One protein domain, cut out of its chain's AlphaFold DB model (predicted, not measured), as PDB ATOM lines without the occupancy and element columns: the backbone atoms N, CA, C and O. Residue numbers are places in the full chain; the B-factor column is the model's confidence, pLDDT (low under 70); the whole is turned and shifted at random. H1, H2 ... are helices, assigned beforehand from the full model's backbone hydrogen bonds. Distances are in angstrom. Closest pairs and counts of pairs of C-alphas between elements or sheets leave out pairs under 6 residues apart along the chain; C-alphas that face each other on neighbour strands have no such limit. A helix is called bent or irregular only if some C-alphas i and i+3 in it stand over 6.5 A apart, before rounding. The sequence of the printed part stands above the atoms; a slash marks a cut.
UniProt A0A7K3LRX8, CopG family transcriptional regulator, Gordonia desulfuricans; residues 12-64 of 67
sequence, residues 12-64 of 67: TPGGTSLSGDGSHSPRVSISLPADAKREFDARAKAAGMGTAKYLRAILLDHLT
ATOM      1  N   THR A  12     173.997 182.867 139.346       54.16
ATOM      2  CA  THR A  12     173.574 183.187 137.976       54.16
ATOM      3  C   THR A  12     172.517 184.297 137.971       54.16
ATOM      4  O   THR A  12     171.804 184.488 138.969       54.16
ATOM      5  N   PRO A  13     172.354 185.020 136.845       49.28
ATOM      6  CA  PRO A  13     171.203 185.893 136.637       49.28
ATOM      7  C   PRO A  13     169.913 185.072 136.793       49.28
ATOM      8  O   PRO A  13     169.670 184.145 136.024       49.28
ATOM      9  N   GLY A  14     169.123 185.367 137.827       55.72
ATOM     10  CA  GLY A  14     167.950 184.569 138.222       55.72
ATOM     11  C   GLY A  14     168.001 184.018 139.651       55.72
ATOM     12  O   GLY A  14     166.985 183.555 140.157       55.72
ATOM     13  N   GLY A  15     169.143 184.127 140.343       56.97
ATOM     14  CA  GLY A  15     169.247 183.810 141.771       56.97
ATOM     15  C   GLY A  15     169.580 182.351 142.091       56.97
ATOM     16  O   GLY A  15     169.529 181.967 143.261       56.97
ATOM     17  N   THR A  16     169.946 181.545 141.090       56.91
ATOM     18  CA  THR A  16     170.430 180.178 141.311       56.91
ATOM     19  C   THR A  16     171.871 180.216 141.803       56.91
ATOM     20  O   THR A  16     172.739 180.840 141.190       56.91
ATOM     21  N   SER A  17     172.129 179.543 142.924       59.72
ATOM     22  CA  SER A  17     173.474 179.386 143.475       59.72
ATOM     23  C   SER A  17     174.240 178.324 142.685       59.72
ATOM     24  O   SER A  17     173.974 177.129 142.844       59.72
ATOM     25  N   LEU A  18     175.170 178.755 141.835       58.28
ATOM     26  CA  LEU A  18     176.144 177.875 141.192       58.28
ATOM     27  C   LEU A  18     177.523 178.146 141.785       58.28
ATOM     28  O   LEU A  18     177.875 179.286 142.057       58.28
ATOM     29  N   SER A  19     178.313 177.106 141.993       58.69
ATOM     30  CA  SER A  19     179.750 177.239 142.205       58.69
ATOM     31  C   SER A  19     180.401 177.879 140.968       58.69
ATOM     32  O   SER A  19     179.828 177.869 139.876       58.69
ATOM     33  N   GLY A  20     181.590 178.472 141.124       56.31
ATOM     34  CA  GLY A  20     182.285 179.179 140.033       56.31
ATOM     35  C   GLY A  20     182.590 178.311 138.799       56.31
ATOM     36  O   GLY A  20     182.816 178.844 137.721       56.31
ATOM     37  N   ASP A  21     182.544 176.989 138.955       63.00
ATOM     38  CA  ASP A  21     182.695 175.954 137.928       63.00
ATOM     39  C   ASP A  21     181.377 175.545 137.231       63.00
ATOM     40  O   ASP A  21     181.377 174.664 136.377       63.00
ATOM     41  N   GLY A  22     180.246 176.173 137.569       59.25
ATOM     42  CA  GLY A  22     178.941 175.886 136.960       59.25
ATOM     43  C   GLY A  22     178.174 174.719 137.592       59.25
ATOM     44  O   GLY A  22     177.011 174.508 137.247       59.25
ATOM     45  N   SER A  23     178.761 173.998 138.552       70.12
ATOM     46  CA  SER A  23     178.037 173.025 139.382       70.12
ATOM     47  C   SER A  23     177.119 173.717 140.390       70.12
ATOM     48  O   SER A  23     177.327 174.872 140.751       70.12
ATOM     49  N   HIS A  24     176.110 173.016 140.909       71.06
ATOM     50  CA  HIS A  24     175.279 173.551 141.995       71.06
ATOM     51  C   HIS A  24     176.121 173.831 143.247       71.06
ATOM     52  O   HIS A  24     176.958 173.011 143.628       71.06
ATOM     53  N   SER A  25     175.872 174.961 143.918       74.62
ATOM     54  CA  SER A  25     176.523 175.232 145.204       74.62
ATOM     55  C   SER A  25     176.177 174.149 146.235       74.62
ATOM     56  O   SER A  25     175.033 173.680 146.272       74.62
ATOM     57  N   PRO A  26     177.128 173.762 147.105       80.06
ATOM     58  CA  PRO A  26     176.883 172.754 148.128       80.06
ATOM     59  C   PRO A  26     175.757 173.190 149.073       80.06
ATOM     60  O   PRO A  26     175.661 174.352 149.479       80.06
ATOM     61  N   ARG A  27     174.883 172.243 149.432       84.69
ATOM     62  CA  ARG A  27     173.752 172.503 150.327       84.69
ATOM     63  C   ARG A  27     174.207 172.480 151.784       84.69
ATOM     64  O   ARG A  27     174.704 171.466 152.261       84.69
ATOM     65  N   VAL A  28     173.899 173.547 152.514       83.56
ATOM     66  CA  VAL A  28     174.000 173.595 153.979       83.56
ATOM     67  C   VAL A  28     172.600 173.441 154.572       83.56
ATOM     68  O   VAL A  28     171.680 174.161 154.188       83.56
ATOM     69  N   SER A  29     172.423 172.488 155.490       88.31
ATOM     70  CA  SER A  29     171.180 172.305 156.256       88.31
ATOM     71  C   SER A  29     171.510 172.328 157.744       88.31
ATOM     72  O   SER A  29     172.472 171.688 158.159       88.31
ATOM     73  N   ILE A  30     170.721 173.052 158.536       88.75
ATOM     74  CA  ILE A  30     170.902 173.166 159.988       88.75
ATOM     75  C   ILE A  30     169.562 172.981 160.698       88.75
ATOM     76  O   ILE A  30     168.517 173.372 160.172       88.75
ATOM     77  N   SER A  31     169.606 172.415 161.900       93.75
ATOM     78  CA  SER A  31     168.449 172.302 162.789       93.75
ATOM     79  C   SER A  31     168.517 173.401 163.842       93.75
ATOM     80  O   SER A  31     169.555 173.597 164.469       93.75
ATOM     81  N   LEU A  32     167.410 174.113 164.035       91.50
ATOM     82  CA  LEU A  32     167.291 175.196 165.009       91.50
ATOM     83  C   LEU A  32     166.086 174.934 165.922       91.50
ATOM     84  O   LEU A  32     165.088 174.379 165.449       91.50
ATOM     85  N   PRO A  33     166.127 175.373 167.193       97.31
ATOM     86  CA  PRO A  33     164.931 175.460 168.022       97.31
ATOM     87  C   PRO A  33     163.830 176.272 167.324       97.31
ATOM     88  O   PRO A  33     164.120 177.236 166.608       97.31
ATOM     89  N   ALA A  34     162.567 175.907 167.552       95.69
ATOM     90  CA  ALA A  34     161.426 176.519 166.868       95.69
ATOM     91  C   ALA A  34     161.370 178.046 167.064       95.69
ATOM     92  O   ALA A  34     161.157 178.786 166.101       95.69
ATOM     93  N   ASP A  35     161.636 178.527 168.281       95.75
ATOM     94  CA  ASP A  35     161.646 179.960 168.586       95.75
ATOM     95  C   ASP A  35     162.755 180.707 167.840       95.75
ATOM     96  O   ASP A  35     162.511 181.781 167.287       95.75
ATOM     97  N   ALA A  36     163.947 180.110 167.740       95.00
ATOM     98  CA  ALA A  36     165.065 180.683 166.996       95.00
ATOM     99  C   ALA A  36     164.763 180.752 165.493       95.00
ATOM    100  O   ALA A  36     165.057 181.758 164.849       95.00
ATOM    101  N   LYS A  37     164.120 179.718 164.931       94.38
ATOM    102  CA  LYS A  37     163.691 179.722 163.524       94.38
ATOM    103  C   LYS A  37     162.648 180.807 163.253       94.38
ATOM    104  O   LYS A  37     162.759 181.507 162.249       94.38
ATOM    105  N   ARG A  38     161.667 180.971 164.147       96.06
ATOM    106  CA  ARG A  38     160.619 181.994 164.021       96.06
ATOM    107  C   ARG A  38     161.197 183.407 164.060       96.06
ATOM    108  O   ARG A  38     160.855 184.225 163.211       96.06
ATOM    109  N   GLU A  39     162.085 183.674 165.012       96.44
ATOM    110  CA  GLU A  39     162.789 184.956 165.111       96.44
ATOM    111  C   GLU A  39     163.629 185.224 163.855       96.44
ATOM    112  O   GLU A  39     163.603 186.316 163.289       96.44
ATOM    113  N   PHE A  40     164.327 184.202 163.358       95.25
ATOM    114  CA  PHE A  40     165.118 184.311 162.140       95.25
ATOM    115  C   PHE A  40     164.264 184.645 160.905       95.25
ATOM    116  O   PHE A  40     164.637 185.516 160.118       95.25
ATOM    117  N   ASP A  41     163.098 184.012 160.749       94.81
ATOM    118  CA  ASP A  41     162.162 184.330 159.663       94.81
ATOM    119  C   ASP A  41     161.606 185.753 159.771       94.81
ATOM    120  O   ASP A  41     161.459 186.437 158.757       94.81
ATOM    121  N   ALA A  42     161.323 186.223 160.990       96.12
ATOM    122  CA  ALA A  42     160.878 187.593 161.217       96.12
ATOM    123  C   ALA A  42     161.948 188.608 160.786       96.12
ATOM    124  O   ALA A  42     161.632 189.571 160.085       96.12
ATOM    125  N   ARG A  43     163.221 188.355 161.120       95.44
ATOM    126  CA  ARG A  43     164.355 189.192 160.693       95.44
ATOM    127  C   ARG A  43     164.571 189.159 159.185       95.44
ATOM    128  O   ARG A  43     164.748 190.213 158.579       95.44
ATOM    129  N   ALA A  44     164.483 187.981 158.568       94.88
ATOM    130  CA  ALA A  44     164.565 187.847 157.116       94.88
ATOM    131  C   ALA A  44     163.463 188.666 156.422       94.88
ATOM    132  O   ALA A  44     163.743 189.438 155.503       94.88
ATOM    133  N   LYS A  45     162.222 188.573 156.921       94.31
ATOM    134  CA  LYS A  45     161.082 189.346 156.415       94.31
ATOM    135  C   LYS A  45     161.271 190.851 156.610       94.31
ATOM    136  O   LYS A  45     160.992 191.605 155.682       94.31
ATOM    137  N   ALA A  46     161.760 191.286 157.772       94.88
ATOM    138  CA  ALA A  46     162.064 192.693 158.039       94.88
ATOM    139  C   ALA A  46     163.143 193.244 157.090       94.88
ATOM    140  O   ALA A  46     163.067 194.397 156.677       94.88
ATOM    141  N   ALA A  47     164.094 192.402 156.677       91.38
ATOM    142  CA  ALA A  47     165.100 192.724 155.665       91.38
ATOM    143  C   ALA A  47     164.586 192.622 154.211       91.38
ATOM    144  O   ALA A  47     165.360 192.814 153.274       91.38
ATOM    145  N   GLY A  48     163.309 192.281 153.990       93.31
ATOM    146  CA  GLY A  48     162.741 192.076 152.652       93.31
ATOM    147  C   GLY A  48     163.333 190.871 151.908       93.31
ATOM    148  O   GLY A  48     163.324 190.833 150.678       93.31
ATOM    149  N   MET A  49     163.884 189.891 152.632       90.62
ATOM    150  CA  MET A  49     164.564 188.726 152.065       90.62
ATOM    151  C   MET A  49     163.850 187.419 152.417       90.62
ATOM    152  O   MET A  49     163.268 187.260 153.487       90.62
ATOM    153  N   GLY A  50     163.957 186.429 151.527       90.00
ATOM    154  CA  GLY A  50     163.641 185.046 151.880       90.00
ATOM    155  C   GLY A  50     164.669 184.477 152.864       90.00
ATOM    156  O   GLY A  50     165.854 184.800 152.782       90.00
ATOM    157  N   THR A  51     164.234 183.581 153.748       90.56
ATOM    158  CA  THR A  51     165.037 182.963 154.820       90.56
ATOM    159  C   THR A  51     166.397 182.433 154.343       90.56
ATOM    160  O   THR A  51     167.422 182.714 154.957       90.56
ATOM    161  N   ALA A  52     166.439 181.710 153.218       87.94
ATOM    162  CA  ALA A  52     167.683 181.154 152.676       87.94
ATOM    163  C   ALA A  52     168.657 182.237 152.174       87.94
ATOM    164  O   ALA A  52     169.867 182.121 152.362       87.94
ATOM    165  N   LYS A  53     168.131 183.311 151.573       87.56
ATOM    166  CA  LYS A  53     168.931 184.455 151.113       87.56
ATOM    167  C   LYS A  53     169.502 185.227 152.300       87.56
ATOM    168  O   LYS A  53     170.673 185.590 152.280       87.56
ATOM    169  N   TYR A  54     168.690 185.416 153.335       92.19
ATOM    170  CA  TYR A  54     169.109 186.068 154.568       92.19
ATOM    171  C   TYR A  54     170.209 185.270 155.287       92.19
ATOM    172  O   TYR A  54     171.228 185.837 155.670       92.19
ATOM    173  N   LEU A  55     170.066 183.939 155.373       91.00
ATOM    174  CA  LEU A  55     171.094 183.068 155.954       91.00
ATOM    175  C   LEU A  55     172.403 183.127 155.169       91.00
ATOM    176  O   LEU A  55     173.468 183.243 155.769       91.00
ATOM    177  N   ARG A  56     172.330 183.084 153.832       88.38
ATOM    178  CA  ARG A  56     173.513 183.218 152.975       88.38
ATOM    179  C   ARG A  56     174.233 184.542 153.220       88.38
ATOM    180  O   ARG A  56     175.450 184.526 153.334       88.38
ATOM    181  N   ALA A  57     173.504 185.654 153.304       87.44
ATOM    182  CA  ALA A  57     174.100 186.970 153.530       87.44
ATOM    183  C   ALA A  57     174.862 187.026 154.861       87.44
ATOM    184  O   ALA A  57     176.021 187.417 154.865       87.44
ATOM    185  N   ILE A  58     174.253 186.556 155.956       90.88
ATOM    186  CA  ILE A  58     174.901 186.510 157.278       90.88
ATOM    187  C   ILE A  58     176.139 185.610 157.263       90.88
ATOM    188  O   ILE A  58     177.172 185.973 157.814       90.88
ATOM    189  N   LEU A  59     176.044 184.428 156.645       89.50
ATOM    190  CA  LEU A  59     177.171 183.496 156.584       89.50
ATOM    191  C   LEU A  59     178.335 184.065 155.773       89.50
ATOM    192  O   LEU A  59     179.476 183.940 156.200       89.50
ATOM    193  N   LEU A  60     178.067 184.680 154.620       86.31
ATOM    194  CA  LEU A  60     179.119 185.284 153.805       86.31
ATOM    195  C   LEU A  60     179.740 186.500 154.496       86.31
ATOM    196  O   LEU A  60     180.959 186.615 154.497       86.31
ATOM    197  N   ASP A  61     178.934 187.351 155.132       88.06
ATOM    198  CA  ASP A  61     179.417 188.481 155.932       88.06
ATOM    199  C   ASP A  61     180.340 188.014 157.068       88.06
ATOM    200  O   ASP A  61     181.452 188.506 157.215       88.06
ATOM    201  N   HIS A  62     179.941 186.972 157.804       87.06
ATOM    202  CA  HIS A  62     180.744 186.427 158.902       87.06
ATOM    203  C   HIS A  62     182.030 185.717 158.446       87.06
ATOM    204  O   HIS A  62     183.017 185.700 159.179       87.06
ATOM    205  N   LEU A  63     182.016 185.090 157.266       85.06
ATOM    206  CA  LEU A  63     183.160 184.354 156.715       85.06
ATOM    207  C   LEU A  63     184.120 185.235 155.913       85.06
ATOM    208  O   LEU A  63     185.219 184.779 155.592       85.06
ATOM    209  N   THR A  64     183.728 186.461 155.564       79.12
ATOM    210  CA  THR A  64     184.642 187.395 154.909       79.12
ATOM    211  C   THR A  64     185.534 187.994 155.997       79.12
ATOM    212  O   THR A  64     185.016 188.656 156.897       79.12
TER     213      THR A  64
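What this domain is: This is residues 12 to 64 of the 67 residues of the protein "CopG family transcriptional regulator" of Gordonia desulfuricans (UniProt A0A7K3LRX8). Two helices of equal length, H1 and H2, make a right-angled corner, with residues 51 to 54 of H2 packing on residues 40 to 45 of H1. From H1 a long tail without a named element, residues 12 to 33, sweeps away to the far side of the model and makes most of its length, while residues 58 to 64, of which 58 to 63 belong to H2, stick out free. The printed part has 53 residues with two named helices, H1 then H2, and no named strand; the class is all helix, though under half of the residues, 26 of 53, are in named elements. The whole is loose, with a radius of gyration of the C-alphas of 12.7 A, and elongated, spanning 37 by 23 by 20 A.

How they stand to each other: H1, residues 34 to 46, touches H2, residues 51 to 63, with its residues 40 to 45 alone, and H2 touches H1 with residues 51 to 54 alone. Their closest C-alphas are those of Ala 44 and Thr 51, 5.4 A apart. Their lines stand about perpendicular, at 90 degrees. Their centres are 13.6 A apart. In H1 and H2 every O i to N i+4 pair is within hydrogen-bond range.

Where its parts are: H1 runs 18.4 A from C-alpha 34 at (161.426, 176.519, 166.868) to C-alpha 46 at (162.064, 192.693, 158.039). H2 runs 18.3 A from C-alpha 51 to C-alpha 63 at (183.160, 184.354, 156.715). Neither helix is bent.

The domain as a whole: The two C-alphas farthest apart are those of Asp 21 and Asp 35, at 37.4 A. The printed part, residues 12 to 64, has no cut, and the link from H1 to H2 is tight, with 4 residues. The mean pLDDT of the printed part is 82.8; residues 12 to 22 are under 70.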